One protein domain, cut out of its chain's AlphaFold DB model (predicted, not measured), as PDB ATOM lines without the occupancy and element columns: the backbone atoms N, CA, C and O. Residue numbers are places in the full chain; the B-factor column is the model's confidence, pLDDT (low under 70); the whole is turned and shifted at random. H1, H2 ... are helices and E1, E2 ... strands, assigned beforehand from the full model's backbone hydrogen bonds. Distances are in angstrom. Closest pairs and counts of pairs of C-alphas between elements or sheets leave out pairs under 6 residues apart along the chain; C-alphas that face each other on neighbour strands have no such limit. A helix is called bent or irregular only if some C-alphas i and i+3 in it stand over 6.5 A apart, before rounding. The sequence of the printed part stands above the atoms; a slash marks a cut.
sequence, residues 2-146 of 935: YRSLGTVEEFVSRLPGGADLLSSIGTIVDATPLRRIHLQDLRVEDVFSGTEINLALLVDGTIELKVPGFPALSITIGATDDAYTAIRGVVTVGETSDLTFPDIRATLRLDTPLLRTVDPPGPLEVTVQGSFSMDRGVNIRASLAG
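AT A GLANCE: This is residues 2 to 146 of the 935 residues of an uncharacterized protein of Nakamurella multipartita (strain ATCC 700099 / DSM 44233 / CIP 104796 / JCM 9543 / NBRC 105858 / Y-104) (UniProt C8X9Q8). One twisted sheet of nine strands makes the body, and it forks at E7: E6, E3, E2 and E1 make one wing, E5 and E4 a shorter one, with E9 and E10 on the other side of E7. H1 and H2 lie between the wings' edge strands, H1 near E1 and H2 near E4, while the E2-E3 turn and the loop after E8 make the two ends of the long axis. The printed part has 145 residues, with two named helices and ten named strands: along the chain E1 comes first, then H1 and H2, then the strands from E2 to E10; it is mostly strand, and each pair of neighbour strands in the branched sheet is antiparallel. It is compact, with a radius of gyration of the C-alphas of 15.9 A, yet elongated, spanning 51 by 30 by 28 A.

IN THESE COORDINATES: Find C-alpha 3 at (-33.393, -48.899, 55.399), where E1, residues 3 to 7, begins. H1, residues 8 to 12, follows, then H2, residues 18 to 29, 13.5 A long and irregular, with C-alphas 24 and 27 7.2 A apart. Next read E2, residues 36 to 47, 30.0 A, which bends by 64 degrees at residue 40, and E3, residues 50 to 60, 30.7 A. E4, residues 63 to 67, precedes E5, residues 70 to 77, which bends by 60 degrees at residue 73. E6, residues 84 to 94, spans 31.0 A. E7, residues 97 to 110, spans 28.9 A and bends by 93 degrees at residue 105. After E8, residues 115 to 117, come E9, residues 124 to 135, bending by 87 degrees at residue 129, and E10, residues 140 to 144, ending at (-43.305, -25.957, 36.837).

HOW THE PARTS SIT: Start at E7: E5 and E6 lie on one side of it, E9 on the other side. Look for N 107 and O 76, 2.8 A, N 90 and O 100, 2.7 A, and N 101 and O 132, 2.7 A. Beyond E6, N 53 and O 91 of E3 and E6 are 2.7 A apart; the hairpin E2 and E3 has N 43 and O 54 at 2.9 A, and edge strand E1 has N 5 and O 37 of E2 at 2.9 A. The hairpins E4 and E5, with N 65 and O 75 at 2.8 A, and E9 and E10, with N 133 and O 141 at 2.8 A, end in edge strands E4 and E10. H1 is on the sheet at a height of 6.3 A, only just over E1, on which 3 of its C-alphas fall. H2 only grazes the sheet with residues 25 to 29; its closest C-alphas to E4 are those of Ile 28 and Lys 66, 5.7 A. H2 touches H1 with residues 18 to 22 alone, closest at the C-alphas of Val 12 and Gly 18, 5.1 A. E8 pairs with no named strand. Each O i to N i+4 pair is within hydrogen-bond range in H1, and 6 of 8 in H2.

THE WHOLE: The two C-alphas farthest apart are those of Phe 48 and Asp 119, 51.6 A. The printed part has no cut and no long link. Mean pLDDT of the printed part is 77.3; look for values under 70 in 35 residues, among them 12 to 36 and 79 to 82.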
ATOM      1  N   TYR A   2     -32.857 -45.582  58.835       59.62
ATOM      2  CA  TYR A   2     -33.078 -45.635  57.386       59.62
ATOM      3  C   TYR A   2     -32.766 -47.037  56.861       59.62
ATOM      4  O   TYR A   2     -31.711 -47.591  57.179       59.62
ATOM      5  N   ARG A   3     -33.665 -47.622  56.067       70.81
ATOM      6  CA  ARG A   3     -33.393 -48.899  55.399       70.81
ATOM      7  C   ARG A   3     -32.731 -48.586  54.060       70.81
ATOM      8  O   ARG A   3     -33.372 -48.013  53.186       70.81
ATOM      9  N   SER A   4     -31.447 -48.923  53.925       73.25
ATOM     10  CA  SER A   4     -30.767 -48.875  52.625       73.25
ATOM     11  C   SER A   4     -31.424 -49.895  51.700       73.25
ATOM     12  O   SER A   4     -31.572 -51.061  52.080       73.25
ATOM     13  N   LEU A   5     -31.872 -49.448  50.529       67.44
ATOM     14  CA  LEU A   5     -32.536 -50.303  49.545       67.44
ATOM     15  C   LEU A   5     -31.566 -50.913  48.526       67.44
ATOM     16  O   LEU A   5     -31.980 -51.799  47.775       67.44
ATOM     17  N   GLY A   6     -30.294 -50.510  48.573       72.75
ATOM     18  CA  GLY A   6     -29.282 -50.864  47.584       72.75
ATOM     19  C   GLY A   6     -28.901 -49.660  46.731       72.75
ATOM     20  O   GLY A   6     -29.074 -48.507  47.145       72.75
ATOM     21  N   THR A   7     -28.356 -49.930  45.553       72.31
ATOM     22  CA  THR A   7     -28.066 -48.901  44.544       72.31
ATOM     23  C   THR A   7     -29.342 -48.497  43.803       72.31
ATOM     24  O   THR A   7     -30.359 -49.189  43.887       72.31
ATOM     25  N   VAL A   8     -29.314 -47.371  43.080       66.19
ATOM     26  CA  VAL A   8     -30.453 -46.923  42.253       66.19
ATOM     27  C   VAL A   8     -30.914 -48.033  41.304       66.19
ATOM     28  O   VAL A   8     -32.104 -48.313  41.224       66.19
ATOM     29  N   GLU A   9     -29.980 -48.730  40.660       66.88
ATOM     30  CA  GLU A   9     -30.273 -49.834  39.743       66.88
ATOM     31  C   GLU A   9     -30.937 -51.033  40.443       66.88
ATOM     32  O   GLU A   9     -31.956 -51.559  39.985       66.88
ATOM     33  N   GLU A  10     -30.429 -51.430  41.612       71.19
ATOM     34  CA  GLU A  10     -31.037 -52.495  42.420       71.19
ATOM     35  C   GLU A  10     -32.434 -52.124  42.930       71.19
ATOM     36  O   GLU A  10     -33.283 -52.998  43.111       71.19
ATOM     37  N   PHE A  11     -32.677 -50.843  43.200       70.94
ATOM     38  CA  PHE A  11     -33.985 -50.361  43.620       70.94
ATOM     39  C   PHE A  11     -34.966 -50.317  42.447       70.94
ATOM     40  O   PHE A  11     -36.057 -50.878  42.550       70.94
ATOM     41  N   VAL A  12     -34.573 -49.710  41.323       66.31
ATOM     42  CA  VAL A  12     -35.429 -49.573  40.141       66.31
ATOM     43  C   VAL A  12     -35.777 -50.938  39.557       66.31
ATOM     44  O   VAL A  12     -36.941 -51.173  39.260       66.31
ATOM     45  N   SER A  13     -34.834 -51.884  39.485       68.50
ATOM     46  CA  SER A  13     -35.103 -53.254  39.005       68.50
ATOM     47  C   SER A  13     -36.143 -54.015  39.836       68.50
ATOM     48  O   SER A  13     -36.708 -55.002  39.364       68.50
ATOM     49  N   ARG A  14     -36.421 -53.566  41.067       68.50
ATOM     50  CA  ARG A  14     -37.463 -54.129  41.939       68.50
ATOM     51  C   ARG A  14     -38.824 -53.451  41.775       68.50
ATOM     52  O   ARG A  14     -39.800 -53.961  42.326       68.50
ATOM     53  N   LEU A  15     -38.909 -52.333  41.051       61.06
ATOM     54  CA  LEU A  15     -40.177 -51.680  40.732       61.06
ATOM     55  C   LEU A  15     -40.887 -52.415  39.576       61.06
ATOM     56  O   LEU A  15     -40.228 -52.917  38.661       61.06
ATOM     57  N   PRO A  16     -42.230 -52.486  39.569       49.38
ATOM     58  CA  PRO A  16     -42.983 -52.974  38.414       49.38
ATOM     59  C   PRO A  16     -42.673 -52.125  37.168       49.38
ATOM     60  O   PRO A  16     -42.825 -50.910  37.210       49.38
ATOM     61  N   GLY A  17     -42.223 -52.747  36.071       55.56
ATOM     62  CA  GLY A  17     -41.738 -52.030  34.873       55.56
ATOM     63  C   GLY A  17     -40.288 -51.529  34.973       55.56
ATOM     64  O   GLY A  17     -39.786 -50.892  34.055       55.56
ATOM     65  N   GLY A  18     -39.586 -51.856  36.060       61.16
ATOM     66  CA  GLY A  18     -38.230 -51.395  36.343       61.16
ATOM     67  C   GLY A  18     -37.164 -51.803  35.329       61.16
ATOM     68  O   GLY A  18     -36.193 -51.079  35.165       61.16
ATOM     69  N   ALA A  19     -37.331 -52.930  34.628       63.09
ATOM     70  CA  ALA A  19     -36.411 -53.353  33.568       63.09
ATOM     71  C   ALA A  19     -36.535 -52.481  32.307       63.09
ATOM     72  O   ALA A  19     -35.519 -52.097  31.734       63.09
ATOM     73  N   ASP A  20     -37.763 -52.122  31.925       55.75
ATOM     74  CA  ASP A  20     -38.027 -51.190  30.825       55.75
ATOM     75  C   ASP A  20     -37.506 -49.799  31.208       55.75
ATOM     76  O   ASP A  20     -36.734 -49.205  30.461       55.75
ATOM     77  N   LEU A  21     -37.794 -49.353  32.439       55.97
ATOM     78  CA  LEU A  21     -37.290 -48.096  32.988       55.97
ATOM     79  C   LEU A  21     -35.752 -48.065  33.015       55.97
ATOM     80  O   LEU A  21     -35.157 -47.090  32.583       55.97
ATOM     81  N   LEU A  22     -35.086 -49.135  33.456       61.53
ATOM     82  CA  LEU A  22     -33.622 -49.244  33.419       61.53
ATOM     83  C   LEU A  22     -33.061 -49.308  32.002       61.53
ATOM     84  O   LEU A  22     -31.962 -48.816  31.787       61.53
ATOM     85  N   SER A  23     -33.782 -49.868  31.031       57.22
ATOM     86  CA  SER A  23     -33.345 -49.837  29.632       57.22
ATOM     87  C   SER A  23     -33.458 -48.433  29.023       57.22
ATOM     88  O   SER A  23     -32.592 -48.034  28.247       57.22
ATOM     89  N   SER A  24     -34.465 -47.657  29.437       50.38
ATOM     90  CA  SER A  24     -34.698 -46.276  28.993       50.38
ATOM     91  C   SER A  24     -33.847 -45.243  29.743       50.38
ATOM     92  O   SER A  24     -33.492 -44.214  29.180       50.38
ATOM     93  N   ILE A  25     -33.500 -45.521  31.003       51.62
ATOM     94  CA  ILE A  25     -32.652 -44.699  31.884       51.62
ATOM     95  C   ILE A  25     -31.189 -45.203  31.875       51.62
ATOM     96  O   ILE A  25     -30.302 -44.555  32.423       51.62
ATOM     97  N   GLY A  26     -30.886 -46.328  31.223       47.66
ATOM     98  CA  GLY A  26     -29.552 -46.947  31.218       47.66
ATOM     99  C   GLY A  26     -28.446 -46.023  30.695       47.66
ATOM    100  O   GLY A  26     -27.338 -46.037  31.212       47.66
ATOM    101  N   THR A  27     -28.772 -45.122  29.768       47.97
ATOM    102  CA  THR A  27     -27.891 -44.044  29.277       47.97
ATOM    103  C   THR A  27     -27.788 -42.826  30.212       47.97
ATOM    104  O   THR A  27     -26.904 -41.990  30.029       47.97
ATOM    105  N   ILE A  28     -28.672 -42.705  31.207       48.50
ATOM    106  CA  ILE A  28     -28.762 -41.602  32.182       48.50
ATOM    107  C   ILE A  28     -27.968 -41.920  33.465       48.50
ATOM    108  O   ILE A  28     -27.385 -41.020  34.063       48.50
ATOM    109  N   VAL A  29     -27.911 -43.189  33.887       48.25
ATOM    110  CA  VAL A  29     -27.293 -43.616  35.166       48.25
ATOM    111  C   VAL A  29     -25.789 -43.918  35.049       48.25
ATOM    112  O   VAL A  29     -25.086 -43.922  36.060       48.25
ATOM    113  N   ASP A  30     -25.263 -44.081  33.831       45.00
ATOM    114  CA  ASP A  30     -23.882 -44.525  33.559       45.00
ATOM    115  C   ASP A  30     -22.760 -43.563  34.024       45.00
ATOM    116  O   ASP A  30     -21.586 -43.931  34.003       45.00
ATOM    117  N   ALA A  31     -23.074 -42.343  34.480       44.53
ATOM    118  CA  ALA A  31     -22.066 -41.324  34.797       44.53
ATOM    119  C   ALA A  31     -21.818 -41.065  36.297       44.53
ATOM    120  O   ALA A  31     -20.963 -40.240  36.622       44.53
ATOM    121  N   THR A  32     -22.504 -41.731  37.238       48.75
ATOM    122  CA  THR A  32     -22.254 -41.487  38.676       48.75
ATOM    123  C   THR A  32     -22.132 -42.774  39.496       48.75
ATOM    124  O   THR A  32     -23.036 -43.607  39.462       48.75
ATOM    125  N   PRO A  33     -21.045 -42.971  40.273       45.47
ATOM    126  CA  PRO A  33     -20.837 -44.204  41.026       45.47
ATOM    127  C   PRO A  33     -21.952 -44.416  42.062       45.47
ATOM    128  O   PRO A  33     -22.091 -43.636  42.998       45.47
ATOM    129  N   LEU A  34     -22.731 -45.487  41.868       53.47
ATOM    130  CA  LEU A  34     -23.551 -46.229  42.840       53.47
ATOM    131  C   LEU A  34     -24.049 -45.410  44.044       53.47
ATOM    132  O   LEU A  34     -23.680 -45.660  45.195       53.47
ATOM    133  N   ARG A  35     -24.940 -44.458  43.771       63.50
ATOM    134  CA  ARG A  35     -25.647 -43.678  44.793       63.50
ATOM    135  C   ARG A  35     -26.559 -44.614  45.592       63.50
ATOM    136  O   ARG A  35     -27.318 -45.386  44.994       63.50
ATOM    137  N   ARG A  36     -26.481 -44.600  46.927       68.50
ATOM    138  CA  ARG A  36     -27.381 -45.406  47.767       68.50
ATOM    139  C   ARG A  36     -28.708 -44.683  47.941       68.50
ATOM    140  O   ARG A  36     -28.740 -43.482  48.183       68.50
ATOM    141  N   ILE A  37     -29.799 -45.439  47.828       73.69
ATOM    142  CA  ILE A  37     -31.141 -44.944  48.133       73.69
ATOM    143  C   ILE A  37     -31.525 -45.411  49.534       73.69
ATOM    144  O   ILE A  37     -31.532 -46.606  49.852       73.69
ATOM    145  N   HIS A  38     -31.896 -44.452  50.367       80.56
ATOM    146  CA  HIS A  38     -32.405 -44.665  51.706       80.56
ATOM    147  C   HIS A  38     -33.903 -44.373  51.732       80.56
ATOM    148  O   HIS A  38     -34.336 -43.264  51.432       80.56
ATOM    149  N   LEU A  39     -34.705 -45.359  52.132       81.19
ATOM    150  CA  LEU A  39     -36.134 -45.152  52.351       81.19
ATOM    151  C   LEU A  39     -36.343 -44.486  53.712       81.19
ATOM    152  O   LEU A  39     -35.991 -45.057  54.751       81.19
ATOM    153  N   GLN A  40     -36.900 -43.279  53.694       84.88
ATOM    154  CA  GLN A  40     -37.296 -42.545  54.888       84.88
ATOM    155  C   GLN A  40     -38.724 -42.898  55.300       84.88
ATOM    156  O   GLN A  40     -38.964 -43.130  56.484       84.88
ATOM    157  N   ASP A  41     -39.641 -42.962  54.334       85.81
ATOM    158  CA  ASP A  41     -41.050 -43.277  54.564       85.81
ATOM    159  C   ASP A  41     -41.667 -43.984  53.346       85.81
ATOM    160  O   ASP A  41     -41.253 -43.750  52.208       85.81
ATOM    161  N   LEU A  42     -42.636 -44.865  53.599       85.25
ATOM    162  CA  LEU A  42     -43.387 -45.619  52.594       85.25
ATOM    163  C   LEU A  42     -44.820 -45.811  53.082       85.25
ATOM    164  O   LEU A  42     -45.052 -46.499  54.079       85.25
ATOM    165  N   ARG A  43     -45.781 -45.286  52.326       88.06
ATOM    166  CA  ARG A  43     -47.209 -45.468  52.585       88.06
ATOM    167  C   ARG A  43     -47.889 -45.995  51.330       88.06
ATOM    168  O   ARG A  43     -47.719 -45.432  50.259       88.06
ATOM    169  N   VAL A  44     -48.635 -47.085  51.478       87.19
ATOM    170  CA  VAL A  44     -49.369 -47.735  50.387       87.19
ATOM    171  C   VAL A  44     -50.855 -47.598  50.670       87.19
ATOM    172  O   VAL A  44     -51.297 -47.973  51.757       87.19
ATOM    173  N   GLU A  45     -51.604 -47.061  49.714       89.31
ATOM    174  CA  GLU A  45     -53.047 -46.846  49.812       89.31
ATOM    175  C   GLU A  45     -53.746 -47.349  48.549       89.31
ATOM    176  O   GLU A  45     -53.265 -47.135  47.442       89.31
ATOM    177  N   ASP A  46     -54.897 -47.999  48.701       85.44
ATOM    178  CA  ASP A  46     -55.748 -48.328  47.561       85.44
ATOM    179  C   ASP A  46     -56.657 -47.129  47.258       85.44
ATOM    180  O   ASP A  46     -57.470 -46.719  48.092       85.44
ATOM    181  N   VAL A  47     -56.519 -46.565  46.060       86.38
ATOM    182  CA  VAL A  47     -57.307 -45.441  45.547       86.38
ATOM    183  C   VAL A  47     -58.176 -45.895  44.370       86.38
ATOM    184  O   VAL A  47     -58.019 -46.985  43.828       86.38
ATOM    185  N   PHE A  48     -59.143 -45.073  43.953       82.19
ATOM    186  CA  PHE A  48     -60.067 -45.450  42.871       82.19
ATOM    187  C   PHE A  48     -59.354 -45.713  41.527       82.19
ATOM    188  O   PHE A  48     -59.833 -46.511  40.728       82.19
ATOM    189  N   SER A  49     -58.209 -45.066  41.293       77.31
ATOM    190  CA  SER A  49     -57.385 -45.193  40.084       77.31
ATOM    191  C   SER A  49     -56.367 -46.344  40.121       77.31
ATOM    192  O   SER A  49     -55.702 -46.579  39.116       77.31
ATOM    193  N   GLY A  50     -56.230 -47.065  41.241       86.12
ATOM    194  CA  GLY A  50     -55.222 -48.115  41.419       86.12
ATOM    195  C   GLY A  50     -54.631 -48.129  42.829       86.12
ATOM    196  O   GLY A  50     -55.243 -47.654  43.779       86.12
ATOM    197  N   THR A  51     -53.426 -48.664  42.981       84.50
ATOM    198  CA  THR A  51     -52.682 -48.605  44.248       84.50
ATOM    199  C   THR A  51     -51.703 -47.432  44.209       84.50
ATOM    200  O   THR A  51     -50.843 -47.372  43.332       84.50
ATOM    201  N   GLU A  52     -51.816 -46.510  45.161       86.62
ATOM    202  CA  GLU A  52     -50.924 -45.365  45.333       86.62
ATOM    203  C   GLU A  52     -49.835 -45.685  46.366       86.62
ATOM    204  O   GLU A  52     -50.105 -46.111  47.491       86.62
ATOM    205  N   ILE A  53     -48.578 -45.475  45.989       86.31
ATOM    206  CA  ILE A  53     -47.399 -45.723  46.812       86.31
ATOM    207  C   ILE A  53     -46.668 -44.395  47.004       86.31
ATOM    208  O   ILE A  53     -45.947 -43.922  46.127       86.31
ATOM    209  N   ASN A  54     -46.835 -43.806  48.181       87.88
ATOM    210  CA  ASN A  54     -46.137 -42.604  48.611       87.88
ATOM    211  C   ASN A  54     -44.752 -42.978  49.158       87.88
ATOM    212  O   ASN A  54     -44.632 -43.791  50.079       87.88
ATOM    213  N   LEU A  55     -43.708 -42.374  48.597       86.06
ATOM    214  CA  LEU A  55     -42.298 -42.647  48.863       86.06
ATOM    215  C   LEU A  55     -41.605 -41.370  49.343       86.06
ATOM    216  O   LEU A  55     -41.666 -40.341  48.675       86.06
ATOM    217  N   ALA A  56     -40.879 -41.449  50.458       86.25
ATOM    218  CA  ALA A  56     -39.875 -40.454  50.829       86.25
ATOM    219  C   ALA A  56     -38.490 -41.108  50.797       86.25
ATOM    220  O   ALA A  56     -38.225 -42.060  51.538       86.25
ATOM    221  N   LEU A  57     -37.619 -40.608  49.926       84.38
ATOM    222  CA  LEU A  57     -36.297 -41.150  49.630       84.38
ATOM    223  C   LEU A  57     -35.214 -40.122  49.986       84.38
ATOM    224  O   LEU A  57     -35.395 -38.928  49.767       84.38
ATOM    225  N   LEU A  58     -34.076 -40.593  50.495       83.06
ATOM    226  CA  LEU A  58     -32.822 -39.838  50.544       83.06
ATOM    227  C   LEU A  58     -31.828 -40.530  49.613       83.06
ATOM    228  O   LEU A  58     -31.608 -41.736  49.739       83.06
ATOM    229  N   VAL A  59     -31.242 -39.786  48.686       82.56
ATOM    230  CA  VAL A  59     -30.241 -40.288  47.741       82.56
ATOM    231  C   VAL A  59     -28.917 -39.603  48.034       82.56
ATOM    232  O   VAL A  59     -28.901 -38.387  48.158       82.56
ATOM    233  N   ASP A  60     -27.825 -40.353  48.177       78.44
ATOM    234  CA  ASP A  60     -26.489 -39.767  48.393       78.44
ATOM    235  C   ASP A  60     -26.160 -38.778  47.249       78.44
ATOM    236  O   ASP A  60     -26.278 -39.159  46.091       78.44
ATOM    237  N   GLY A  61     -25.751 -37.531  47.516       78.81
ATOM    238  CA  GLY A  61     -25.428 -36.530  46.471       78.81
ATOM    239  C   GLY A  61     -26.616 -36.049  45.606       78.81
ATOM    240  O   GLY A  61     -27.764 -36.183  46.013       78.81
ATOM    241  N   THR A  62     -26.362 -35.477  44.414       79.44
ATOM    242  CA  THR A  62     -27.339 -34.747  43.553       79.44
ATOM    243  C   THR A  62     -27.874 -35.524  42.351       79.44
ATOM    244  O   THR A  62     -27.112 -35.879  41.463       79.44
ATOM    245  N   ILE A  63     -29.169 -35.786  42.208       79.25
ATOM    246  CA  ILE A  63     -29.660 -36.597  41.072       79.25
ATOM    247  C   ILE A  63     -29.644 -35.794  39.771       79.25
ATOM    248  O   ILE A  63     -30.416 -34.859  39.647       79.25
ATOM    249  N   GLU A  64     -28.824 -36.189  38.799       82.31
ATOM    250  CA  GLU A  64     -28.848 -35.620  37.449       82.31
ATOM    251  C   GLU A  64     -29.621 -36.552  36.509       82.31
ATOM    252  O   GLU A  64     -29.323 -37.744  36.408       82.31
ATOM    253  N   LEU A  65     -30.637 -36.014  35.836       80.19
ATOM    254  CA  LEU A  65     -31.464 -36.716  34.861       80.19
ATOM    255  C   LEU A  65     -31.243 -36.091  33.485       80.19
ATOM    256  O   LEU A  65     -31.507 -34.906  33.302       80.19
ATOM    257  N   LYS A  66     -30.798 -36.875  32.500       81.25
ATOM    258  CA  LYS A  66     -30.799 -36.439  31.097       81.25
ATOM    259  C   LYS A  66     -32.173 -36.684  30.497       81.25
ATOM    260  O   LYS A  66     -32.771 -37.727  30.751       81.25
ATOM    261  N   VAL A  67     -32.672 -35.748  29.703       82.69
ATOM    262  CA  VAL A  67     -34.005 -35.872  29.109       82.69
ATOM    263  C   VAL A  67     -33.928 -36.694  27.812       82.69
ATOM    264  O   VAL A  67     -33.200 -36.309  26.890       82.69
ATOM    265  N   PRO A  68     -34.652 -37.826  27.698       76.62
ATOM    266  CA  PRO A  68     -34.738 -38.575  26.446       76.62
ATOM    267  C   PRO A  68     -35.261 -37.688  25.313       76.62
ATOM    268  O   PRO A  68     -36.210 -36.933  25.502       76.62
ATOM    269  N   GLY A  69     -34.620 -37.747  24.146       77.50
ATOM    270  CA  GLY A  69     -34.975 -36.885  23.017       77.50
ATOM    271  C   GLY A  69     -34.519 -35.430  23.153       77.50
ATOM    272  O   GLY A  69     -34.633 -34.706  22.178       77.50
ATOM    273  N   PHE A  70     -33.935 -35.004  24.286       83.44
ATOM    274  CA  PHE A  70     -33.321 -33.680  24.447       83.44
ATOM    275  C   PHE A  70     -31.972 -33.759  25.186       83.44
ATOM    276  O   PHE A  70     -31.853 -33.336  26.335       83.44
ATOM    277  N   PRO A  71     -30.918 -34.296  24.538       81.50
ATOM    278  CA  PRO A  71     -29.662 -34.647  25.207       81.50
ATOM    279  C   PRO A  71     -28.882 -33.452  25.772       81.50
ATOM    280  O   PRO A  71     -28.041 -33.652  26.645       81.50
ATOM    281  N   ALA A  72     -29.146 -32.236  25.282       85.50
ATOM    282  CA  ALA A  72     -28.540 -31.007  25.789       85.50
ATOM    283  C   ALA A  72     -29.137 -30.557  27.135       85.50
ATOM    284  O   ALA A  72     -28.512 -29.762  27.830       85.50
ATOM    285  N   LEU A  73     -30.327 -31.040  27.509       88.38
ATOM    286  CA  LEU A  73     -30.982 -30.692  28.766       88.38
ATOM    287  C   LEU A  73     -30.705 -31.761  29.831       88.38
ATOM    288  O   LEU A  73     -31.081 -32.929  29.679       88.38
ATOM    289  N   SER A  74     -30.112 -31.338  30.947       88.44
ATOM    290  CA  SER A  74     -30.074 -32.118  32.181       88.44
ATOM    291  C   SER A  74     -30.843 -31.431  33.309       88.44
ATOM    292  O   SER A  74     -30.929 -30.208  33.402       88.44
ATOM    293  N   ILE A  75     -31.473 -32.243  34.152       87.56
ATOM    294  CA  ILE A  75     -32.275 -31.814  35.295       87.56
ATOM    295  C   ILE A  75     -31.575 -32.328  36.545       87.56
ATOM    296  O   ILE A  75     -31.562 -33.532  36.801       87.56
ATOM    297  N   THR A  76     -31.002 -31.421  37.326       87.62
ATOM    298  CA  THR A  76     -30.304 -31.748  38.572       87.62
ATOM    299  C   THR A  76     -31.207 -31.481  39.769       87.62
ATOM    300  O   THR A  76     -31.665 -30.363  39.971       87.62
ATOM    301  N   ILE A  77     -31.468 -32.495  40.587       85.56
ATOM    302  CA  ILE A  77     -32.276 -32.416  41.805       85.56
ATOM    303  C   ILE A  77     -31.335 -32.489  43.014       85.56
ATOM    304  O   ILE A  77     -30.566 -33.446  43.143       85.56
ATOM    305  N   GLY A  78     -31.424 -31.494  43.902       75.62
ATOM    306  CA  GLY A  78     -30.537 -31.323  45.065       75.62
ATOM    307  C   GLY A  78     -29.382 -30.341  44.827       75.62
ATOM    308  O   GLY A  78     -29.144 -29.923  43.695       75.62
ATOM    309  N   ALA A  79     -28.673 -29.954  45.892       64.62
ATOM    310  CA  ALA A  79     -27.507 -29.069  45.814       64.62
ATOM    311  C   ALA A  79     -26.194 -29.863  45.843       64.62
ATOM    312  O   ALA A  79     -26.085 -30.870  46.540       64.62
ATOM    313  N   THR A  80     -25.183 -29.402  45.102       59.19
ATOM    314  CA  THR A  80     -23.880 -30.077  44.930       59.19
ATOM    315  C   THR A  80     -23.125 -30.301  46.243       59.19
ATOM    316  O   THR A  80     -22.342 -31.245  46.337       59.19
ATOM    317  N   ASP A  81     -23.405 -29.482  47.258       58.94
ATOM    318  CA  ASP A  81     -22.761 -29.525  48.574       58.94
ATOM    319  C   ASP A  81     -23.509 -30.405  49.594       58.94
ATOM    320  O   ASP A  81     -23.006 -30.657  50.694       58.94
ATOM    321  N   ASP A  82     -24.705 -30.893  49.249       66.88
ATOM    322  CA  ASP A  82     -25.497 -31.730  50.142       66.88
ATOM    323  C   ASP A  82     -25.012 -33.184  50.102       66.88
ATOM    324  O   ASP A  82     -24.911 -33.822  49.052       66.88
ATOM    325  N   ALA A  83     -24.786 -33.767  51.283       74.94
ATOM    326  CA  ALA A  83     -24.470 -35.192  51.397       74.94
ATOM    327  C   ALA A  83     -25.627 -36.092  50.911       74.94
ATOM    328  O   ALA A  83     -25.382 -37.220  50.483       74.94
ATOM    329  N   TYR A  84     -26.871 -35.596  50.962       78.31
ATOM    330  CA  TYR A  84     -28.080 -36.318  50.566       78.31
ATOM    331  C   TYR A  84     -29.104 -35.390  49.901       78.31
ATOM    332  O   TYR A  84     -29.440 -34.348  50.457       78.31
ATOM    333  N   THR A  85     -29.704 -35.833  48.798       82.81
ATOM    334  CA  THR A  85     -30.892 -35.226  48.185       82.81
ATOM    335  C   THR A  85     -32.157 -35.918  48.681       82.81
ATOM    336  O   THR A  85     -32.328 -37.127  48.501       82.81
ATOM    337  N   ALA A  86     -33.067 -35.156  49.289       83.62
ATOM    338  CA  ALA A  86     -34.373 -35.650  49.716       83.62
ATOM    339  C   ALA A  86     -35.409 -35.525  48.595       83.62
ATOM    340  O   ALA A  86     -35.617 -34.440  48.059       83.62
ATOM    341  N   ILE A  87     -36.089 -36.625  48.272       84.69
ATOM    342  CA  ILE A  87     -37.098 -36.684  47.213       84.69
ATOM    343  C   ILE A  87     -38.366 -37.322  47.754       84.69
ATOM    344  O   ILE A  87     -38.329 -38.360  48.414       84.69
ATOM    345  N   ARG A  88     -39.505 -36.709  47.441       87.75
ATOM    346  CA  ARG A  88     -40.821 -37.307  47.658       87.75
ATOM    347  C   ARG A  88     -41.410 -37.683  46.313       87.75
ATOM    348  O   ARG A  88     -41.380 -36.880  45.388       87.75
ATOM    349  N   GLY A  89     -41.907 -38.904  46.209       86.69
ATOM    350  CA  GLY A  89     -42.525 -39.432  45.005       86.69
ATOM    351  C   GLY A  89     -43.820 -40.158  45.334       86.69
ATOM    352  O   GLY A  89     -43.991 -40.677  46.432       86.69
ATOM    353  N   VAL A  90     -44.721 -40.204  44.372       88.31
ATOM    354  CA  VAL A  90     -45.988 -40.920  44.415       88.31
ATOM    355  C   VAL A  90     -46.016 -41.815  43.188       88.31
ATOM    356  O   VAL A  90     -45.998 -41.323  42.064       88.31
ATOM    357  N   VAL A  91     -46.014 -43.127  43.394       85.38
ATOM    358  CA  VAL A  91     -46.176 -44.109  42.320       85.38
ATOM    359  C   VAL A  91     -47.617 -44.581  42.339       85.38
ATOM    360  O   VAL A  91     -48.040 -45.204  43.308       85.38
ATOM    361  N   THR A  92     -48.366 -44.321  41.276       84.81
ATOM    362  CA  THR A  92     -49.707 -44.884  41.091       84.81
ATOM    363  C   THR A  92     -49.599 -46.092  40.173       84.81
ATOM    364  O   THR A  92     -49.023 -45.990  39.094       84.81
ATOM    365  N   VAL A  93     -50.119 -47.242  40.599       82.12
ATOM    366  CA  VAL A  93     -50.127 -48.490  39.824       82.12
ATOM    367  C   VAL A  93     -51.576 -48.875  39.533       82.12
ATOM    368  O   VAL A  93     -52.280 -49.352  40.425       82.12
ATOM    369  N   GLY A  94     -52.025 -48.665  38.294       80.56
ATOM    370  CA  GLY A  94     -53.398 -48.926  37.852       80.56
ATOM    371  C   GLY A  94     -53.484 -49.303  36.370       80.56
ATOM    372  O   GLY A  94     -52.639 -50.044  35.865       80.56
ATOM    373  N   GLU A  95     -54.513 -48.812  35.670       77.06
ATOM    374  CA  GLU A  95     -54.601 -48.925  34.199       77.06
ATOM    375  C   GLU A  95     -53.478 -48.132  33.508       77.06
ATOM    376  O   GLU A  95     -52.899 -48.607  32.529       77.06
ATOM    377  N   THR A  96     -53.120 -46.974  34.072       74.69
ATOM    378  CA  THR A  96     -51.860 -46.267  33.818       74.69
ATOM    379  C   THR A  96     -50.959 -46.393  35.045       74.69
ATOM    380  O   THR A  96     -51.434 -46.454  36.184       74.69
ATOM    381  N   SER A  97     -49.651 -46.497  34.811       77.56
ATOM    382  CA  SER A  97     -48.651 -46.446  35.876       77.56
ATOM    383  C   SER A  97     -47.886 -45.143  35.747       77.56
ATOM    384  O   SER A  97     -47.223 -44.947  34.730       77.56
ATOM    385  N   ASP A  98     -47.961 -44.304  36.778       83.25
ATOM    386  CA  ASP A  98     -47.395 -42.957  36.776       83.25
ATOM    387  C   ASP A  98     -46.547 -42.739  38.034       83.25
ATOM    388  O   ASP A  98     -46.986 -43.005  39.157       83.25
ATOM    389  N   LEU A  99     -45.325 -42.244  37.855       84.56
ATOM    390  CA  LEU A  99     -44.436 -41.808  38.926       84.56
ATOM    391  C   LEU A  99     -44.434 -40.284  38.961       84.56
ATOM    392  O   LEU A  99     -43.917 -39.649  38.051       84.56
ATOM    393  N   THR A 100     -44.992 -39.695  40.012       87.50
ATOM    394  CA  THR A 100     -45.049 -38.244  40.203       87.50
ATOM    395  C   THR A 100     -44.150 -37.824  41.346       87.50
ATOM    396  O   THR A 100     -44.254 -38.342  42.450       87.50
ATOM    397  N   PHE A 101     -43.310 -36.835  41.116       88.56
ATOM    398  CA  PHE A 101     -42.525 -36.173  42.134       88.56
ATOM    399  C   PHE A 101     -43.088 -34.773  42.390       88.56
ATOM    400  O   PHE A 101     -42.804 -33.849  41.620       88.56
ATOM    401  N   PRO A 102     -43.932 -34.601  43.421       88.38
ATOM    402  CA  PRO A 102     -44.494 -33.300  43.743       88.38
ATOM    403  C   PRO A 102     -43.454 -32.394  44.411       88.38
ATOM    404  O   PRO A 102     -42.674 -32.849  45.246       88.38
ATOM    405  N   ASP A 103     -43.514 -31.099  44.089       86.81
ATOM    406  CA  ASP A 103     -42.760 -30.030  44.762       86.81
ATOM    407  C   ASP A 103     -41.235 -30.265  44.811       86.81
ATOM    408  O   ASP A 103     -40.574 -30.127  45.841       86.81
ATOM    409  N   ILE A 104     -40.667 -30.653  43.669       86.94
ATOM    410  CA  ILE A 104     -39.227 -30.747  43.460       86.94
ATOM    411  C   ILE A 104     -38.662 -29.367  43.136       86.94
ATOM    412  O   ILE A 104     -39.125 -28.688  42.219       86.94
ATOM    413  N   ARG A 105     -37.576 -29.014  43.830       88.69
ATOM    414  CA  ARG A 105     -36.635 -27.981  43.396       88.69
ATOM    415  C   ARG A 105     -35.537 -28.630  42.555       88.69
ATOM    416  O   ARG A 105     -34.822 -29.501  43.051       88.69
ATOM    417  N   ALA A 106     -35.412 -28.209  41.304       89.56
ATOM    418  CA  ALA A 106     -34.424 -28.721  40.363       89.56
ATOM    419  C   ALA A 106     -33.667 -27.573  39.690       89.56
ATOM    420  O   ALA A 106     -34.182 -26.465  39.585       89.56
ATOM    421  N   THR A 107     -32.462 -27.840  39.207       90.94
ATOM    422  CA  THR A 107     -31.719 -26.966  38.302       90.94
ATOM    423  C   THR A 107     -31.782 -27.568  36.910       90.94
ATOM    424  O   THR A 107     -31.333 -28.692  36.697       90.94
ATOM    425  N   LEU A 108     -32.360 -26.829  35.970       91.06
ATOM    426  CA  LEU A 108     -32.294 -27.131  34.547       91.06
ATOM    427  C   LEU A 108     -30.950 -26.627  34.037       91.06
ATOM    428  O   LEU A 108     -30.672 -25.436  34.159       91.06
ATOM    429  N   ARG A 109     -30.129 -27.514  33.484       90.88
ATOM    430  CA  ARG A 109     -28.880 -27.166  32.813       90.88
ATOM    431  C   ARG A 109     -29.018 -27.473  31.333       90.88
ATOM    432  O   ARG A 109     -29.246 -28.621  30.958       90.88
ATOM    433  N   LEU A 110     -28.876 -26.452  30.499       89.25
ATOM    434  CA  LEU A 110     -28.836 -26.587  29.051       89.25
ATOM    435  C   LEU A 110     -27.386 -26.442  28.581       89.25
ATOM    436  O   LEU A 110     -26.818 -25.350  28.568       89.25
ATOM    437  N   ASP A 111     -26.789 -27.573  28.229       84.50
ATOM    438  CA  ASP A 111     -25.398 -27.705  27.809       84.50
ATOM    439  C   ASP A 111     -25.336 -27.780  26.279       84.50
ATOM    440  O   ASP A 111     -25.277 -28.854  25.676       84.50
ATOM    441  N   THR A 112     -25.459 -26.617  25.637       81.75
ATOM    442  CA  THR A 112     -25.409 -26.488  24.178       81.75
ATOM    443  C   THR A 112     -24.450 -25.372  23.774       81.75
ATOM    444  O   THR A 112     -24.547 -24.266  24.300       81.75
ATOM    445  N   PRO A 113     -23.547 -25.594  22.798       76.00
ATOM    446  CA  PRO A 113     -22.661 -24.536  22.308       76.00
ATOM    447  C   PRO A 113     -23.421 -23.397  21.607       76.00
ATOM    448  O   PRO A 113     -22.826 -22.353  21.337       76.00
ATOM    449  N   LEU A 114     -24.705 -23.623  21.309       81.50
ATOM    450  CA  LEU A 114     -25.614 -22.736  20.591       81.50
ATOM    451  C   LEU A 114     -26.269 -21.685  21.498       81.50
ATOM    452  O   LEU A 114     -26.857 -20.741  20.987       81.50
ATOM    453  N   LEU A 115     -26.179 -21.838  22.822       84.31
ATOM    454  CA  LEU A 115     -26.663 -20.864  23.796       84.31
ATOM    455  C   LEU A 115     -25.620 -20.689  24.885       84.31
ATOM    456  O   LEU A 115     -25.311 -21.633  25.607       84.31
ATOM    457  N   ARG A 116     -25.083 -19.478  25.007       83.38
ATOM    458  CA  ARG A 116     -24.031 -19.174  25.981       83.38
ATOM    459  C   ARG A 116     -24.493 -18.071  26.908       83.38
ATOM    460  O   ARG A 116     -25.025 -17.064  26.450       83.38
ATOM    461  N   THR A 117     -24.284 -18.235  28.206       84.38
ATOM    462  CA  THR A 117     -24.416 -17.115  29.142       84.38
ATOM    463  C   THR A 117     -23.367 -16.051  28.811       84.38
ATOM    464  O   THR A 117     -22.264 -16.379  28.378       84.38
ATOM    465  N   VAL A 118     -23.721 -14.772  28.951       79.81
ATOM    466  CA  VAL A 118     -22.819 -13.665  28.579       79.81
ATOM    467  C   VAL A 118     -21.739 -13.452  29.643       79.81
ATOM    468  O   VAL A 118     -20.584 -13.225  29.299       79.81
ATOM    469  N   ASP A 119     -22.094 -13.578  30.925       78.50
ATOM    470  CA  ASP A 119     -21.159 -13.398  32.037       78.50
ATOM    471  C   ASP A 119     -21.613 -14.167  33.304       78.50
ATOM    472  O   ASP A 119     -22.681 -13.858  33.845       78.50
ATOM    473  N   PRO A 120     -20.854 -15.176  33.787       79.62
ATOM    474  CA  PRO A 120     -19.684 -15.778  33.145       79.62
ATOM    475  C   PRO A 120     -20.095 -16.669  31.958       79.62
ATOM    476  O   PRO A 120     -21.177 -17.261  31.991       79.62
ATOM    477  N   PRO A 121     -19.248 -16.821  30.925       80.44
ATOM    478  CA  PRO A 121     -19.521 -17.722  29.812       80.44
ATOM    479  C   PRO A 121     -19.574 -19.182  30.278       80.44
ATOM    480  O   PRO A 121     -18.630 -19.692  30.884       80.44
ATOM    481  N   GLY A 122     -20.681 -19.862  29.987       82.88
ATOM    482  CA  GLY A 122     -20.928 -21.226  30.441       82.88
ATOM    483  C   GLY A 122     -22.278 -21.789  29.982       82.88
ATOM    484  O   GLY A 122     -22.985 -21.146  29.196       82.88
ATOM    485  N   PRO A 123     -22.623 -23.008  30.439       83.56
ATOM    486  CA  PRO A 123     -23.932 -23.595  30.194       83.56
ATOM    487  C   PRO A 123     -25.020 -22.780  30.900       83.56
ATOM    488  O   PRO A 123     -24.809 -22.207  31.969       83.56
ATOM    489  N   LEU A 124     -26.211 -22.758  30.307       87.94
ATOM    490  CA  LEU A 124     -27.362 -22.078  30.886       87.94
ATOM    491  C   LEU A 124     -27.918 -22.910  32.046       87.94
ATOM    492  O   LEU A 124     -28.407 -24.015  31.830       87.94
ATOM    493  N   GLU A 125     -27.889 -22.361  33.260       90.00
ATOM    494  CA  GLU A 125     -28.441 -22.998  34.458       90.00
ATOM    495  C   GLU A 125     -29.581 -22.168  35.056       90.00
ATOM    496  O   GLU A 125     -29.425 -20.980  35.338       90.00
ATOM    497  N   VAL A 126     -30.740 -22.796  35.277       90.94
ATOM    498  CA  VAL A 126     -31.915 -22.148  35.875       90.94
ATOM    499  C   VAL A 126     -32.534 -23.035  36.944       90.94
ATOM    500  O   VAL A 126     -32.907 -24.178  36.689       90.94
ATOM    501  N   THR A 127     -32.686 -22.505  38.157       90.12
ATOM    502  CA  THR A 127     -33.393 -23.203  39.232       90.12
ATOM    503  C   THR A 127     -34.904 -23.045  39.080       90.12
ATOM    504  O   THR A 127     -35.424 -21.934  39.047       90.12
ATOM    505  N   VAL A 128     -35.608 -24.170  39.058       91.44
ATOM    506  CA  VAL A 128     -37.061 -24.272  38.933       91.44
ATOM    507  C   VAL A 128     -37.660 -25.029  40.115       91.44
ATOM    508  O   VAL A 128     -36.982 -25.803  40.798       91.44
ATOM    509  N   GLN A 129     -38.951 -24.812  40.354       90.44
ATOM    510  CA  GLN A 129     -39.723 -25.538  41.355       90.44
ATOM    511  C   GLN A 129     -41.065 -25.971  40.765       90.44
ATOM    512  O   GLN A 129     -41.742 -25.182  40.103       90.44
ATOM    513  N   GLY A 130     -41.454 -27.223  40.996       89.75
ATOM    514  CA  GLY A 130     -42.726 -27.751  40.513       89.75
ATOM    515  C   GLY A 130     -42.840 -29.258  40.660       89.75
ATOM    516  O   GLY A 130     -42.176 -29.861  41.496       89.75
ATOM    517  N   SER A 131     -43.695 -29.877  39.856       88.81
ATOM    518  CA  SER A 131     -43.859 -31.329  39.839       88.81
ATOM    519  C   SER A 131     -43.384 -31.932  38.528       88.81
ATOM    520  O   SER A 131     -43.693 -31.409  37.459       88.81
ATOM    521  N   PHE A 132     -42.710 -33.073  38.611       87.19
ATOM    522  CA  PHE A 132     -42.364 -33.896  37.454       87.19
ATOM    523  C   PHE A 132     -43.138 -35.204  37.533       87.19
ATOM    524  O   PHE A 132     -43.144 -35.836  38.584       87.19
ATOM    525  N   SER A 133     -43.775 -35.631  36.453       86.50
ATOM    526  CA  SER A 133     -44.412 -36.945  36.365       86.50
ATOM    527  C   SER A 133     -43.865 -37.727  35.183       86.50
ATOM    528  O   SER A 133     -43.552 -37.140  34.155       86.50
ATOM    529  N   MET A 134     -43.761 -39.039  35.323       83.94
ATOM    530  CA  MET A 134     -43.293 -39.947  34.287       83.94
ATOM    531  C   MET A 134     -44.284 -41.097  34.146       83.94
ATOM    532  O   MET A 134     -44.607 -41.743  35.145       83.94
ATOM    533  N   ASP A 135     -44.750 -41.343  32.925       82.38
ATOM    534  CA  ASP A 135     -45.635 -42.468  32.621       82.38
ATOM    535  C   ASP A 135     -44.848 -43.739  32.241       82.38
ATOM    536  O   ASP A 135     -43.613 -43.767  32.185       82.38
ATOM    537  N   ARG A 136     -45.571 -44.824  31.942       72.31
ATOM    538  CA  ARG A 136     -44.990 -46.111  31.523       72.31
ATOM    539  C   ARG A 136     -44.223 -46.052  30.189       72.31
ATOM    540  O   ARG A 136     -43.402 -46.931  29.938       72.31
ATOM    541  N   GLY A 137     -44.501 -45.064  29.340       69.94
ATOM    542  CA  GLY A 137     -43.788 -44.804  28.088       69.94
ATOM    543  C   GLY A 137     -42.521 -43.966  28.269       69.94
ATOM    544  O   GLY A 137     -41.830 -43.715  27.288       69.94
ATOM    545  N   VAL A 138     -42.194 -43.571  29.508       69.75
ATOM    546  CA  VAL A 138     -41.099 -42.642  29.838       69.75
ATOM    547  C   VAL A 138     -41.364 -41.237  29.279       69.75
ATOM    548  O   VAL A 138     -40.442 -40.451  29.071       69.75
ATOM    549  N   ASN A 139     -42.638 -40.874  29.096       74.06
ATOM    550  CA  ASN A 139     -43.004 -39.495  28.810       74.06
ATOM    551  C   ASN A 139     -42.885 -38.693  30.098       74.06
ATOM    552  O   ASN A 139     -43.628 -38.908  31.060       74.06
ATOM    553  N   ILE A 140     -41.925 -37.776  30.122       81.19
ATOM    554  CA  ILE A 140     -41.731 -36.871  31.245       81.19
ATOM    555  C   ILE A 140     -42.668 -35.688  31.030       81.19
ATOM    556  O   ILE A 140     -42.631 -35.033  30.000       81.19
ATOM    557  N   ARG A 141     -43.505 -35.383  32.013       86.12
ATOM    558  CA  ARG A 141     -44.305 -34.158  32.053       86.12
ATOM    559  C   ARG A 141     -43.809 -33.302  33.201       86.12
ATOM    560  O   ARG A 141     -43.671 -33.784  34.326       86.12
ATOM    561  N   ALA A 142     -43.541 -32.037  32.920       86.44
ATOM    562  CA  ALA A 142     -43.149 -31.063  33.921       86.44
ATOM    563  C   ALA A 142     -44.286 -30.053  34.104       86.44
ATOM    564  O   ALA A 142     -44.773 -29.464  33.147       86.44
ATOM    565  N   SER A 143     -44.708 -29.847  35.346       88.06
ATOM    566  CA  SER A 143     -45.620 -28.772  35.733       88.06
ATOM    567  C   SER A 143     -44.868 -27.867  36.695       88.06
ATOM    568  O   SER A 143     -44.874 -28.073  37.911       88.06
ATOM    569  N   LEU A 144     -44.156 -26.901  36.120       87.06
ATOM    570  CA  LEU A 144     -43.305 -25.957  36.837       87.06
ATOM    571  C   LEU A 144     -44.061 -24.661  37.128       87.06
ATOM    572  O   LEU A 144     -44.903 -24.231  36.338       87.06
ATOM    573  N   ALA A 145     -43.729 -24.008  38.242       81.12
ATOM    574  CA  ALA A 145     -44.018 -22.586  38.360       81.12
ATOM    575  C   ALA A 145     -43.258 -21.854  37.241       81.12
ATOM    576  O   ALA A 145     -42.099 -22.181  36.978       81.12
ATOM    577  N   GLY A 146     -43.910 -20.900  36.568       79.94
ATOM    578  CA  GLY A 146     -43.291 -20.163  35.464       79.94
ATOM    579  C   GLY A 146     -41.935 -19.591  35.881       79.94
ATOM    580  O   GLY A 146     -41.833 -18.933  36.918       79.94
TER     581      GLY A 146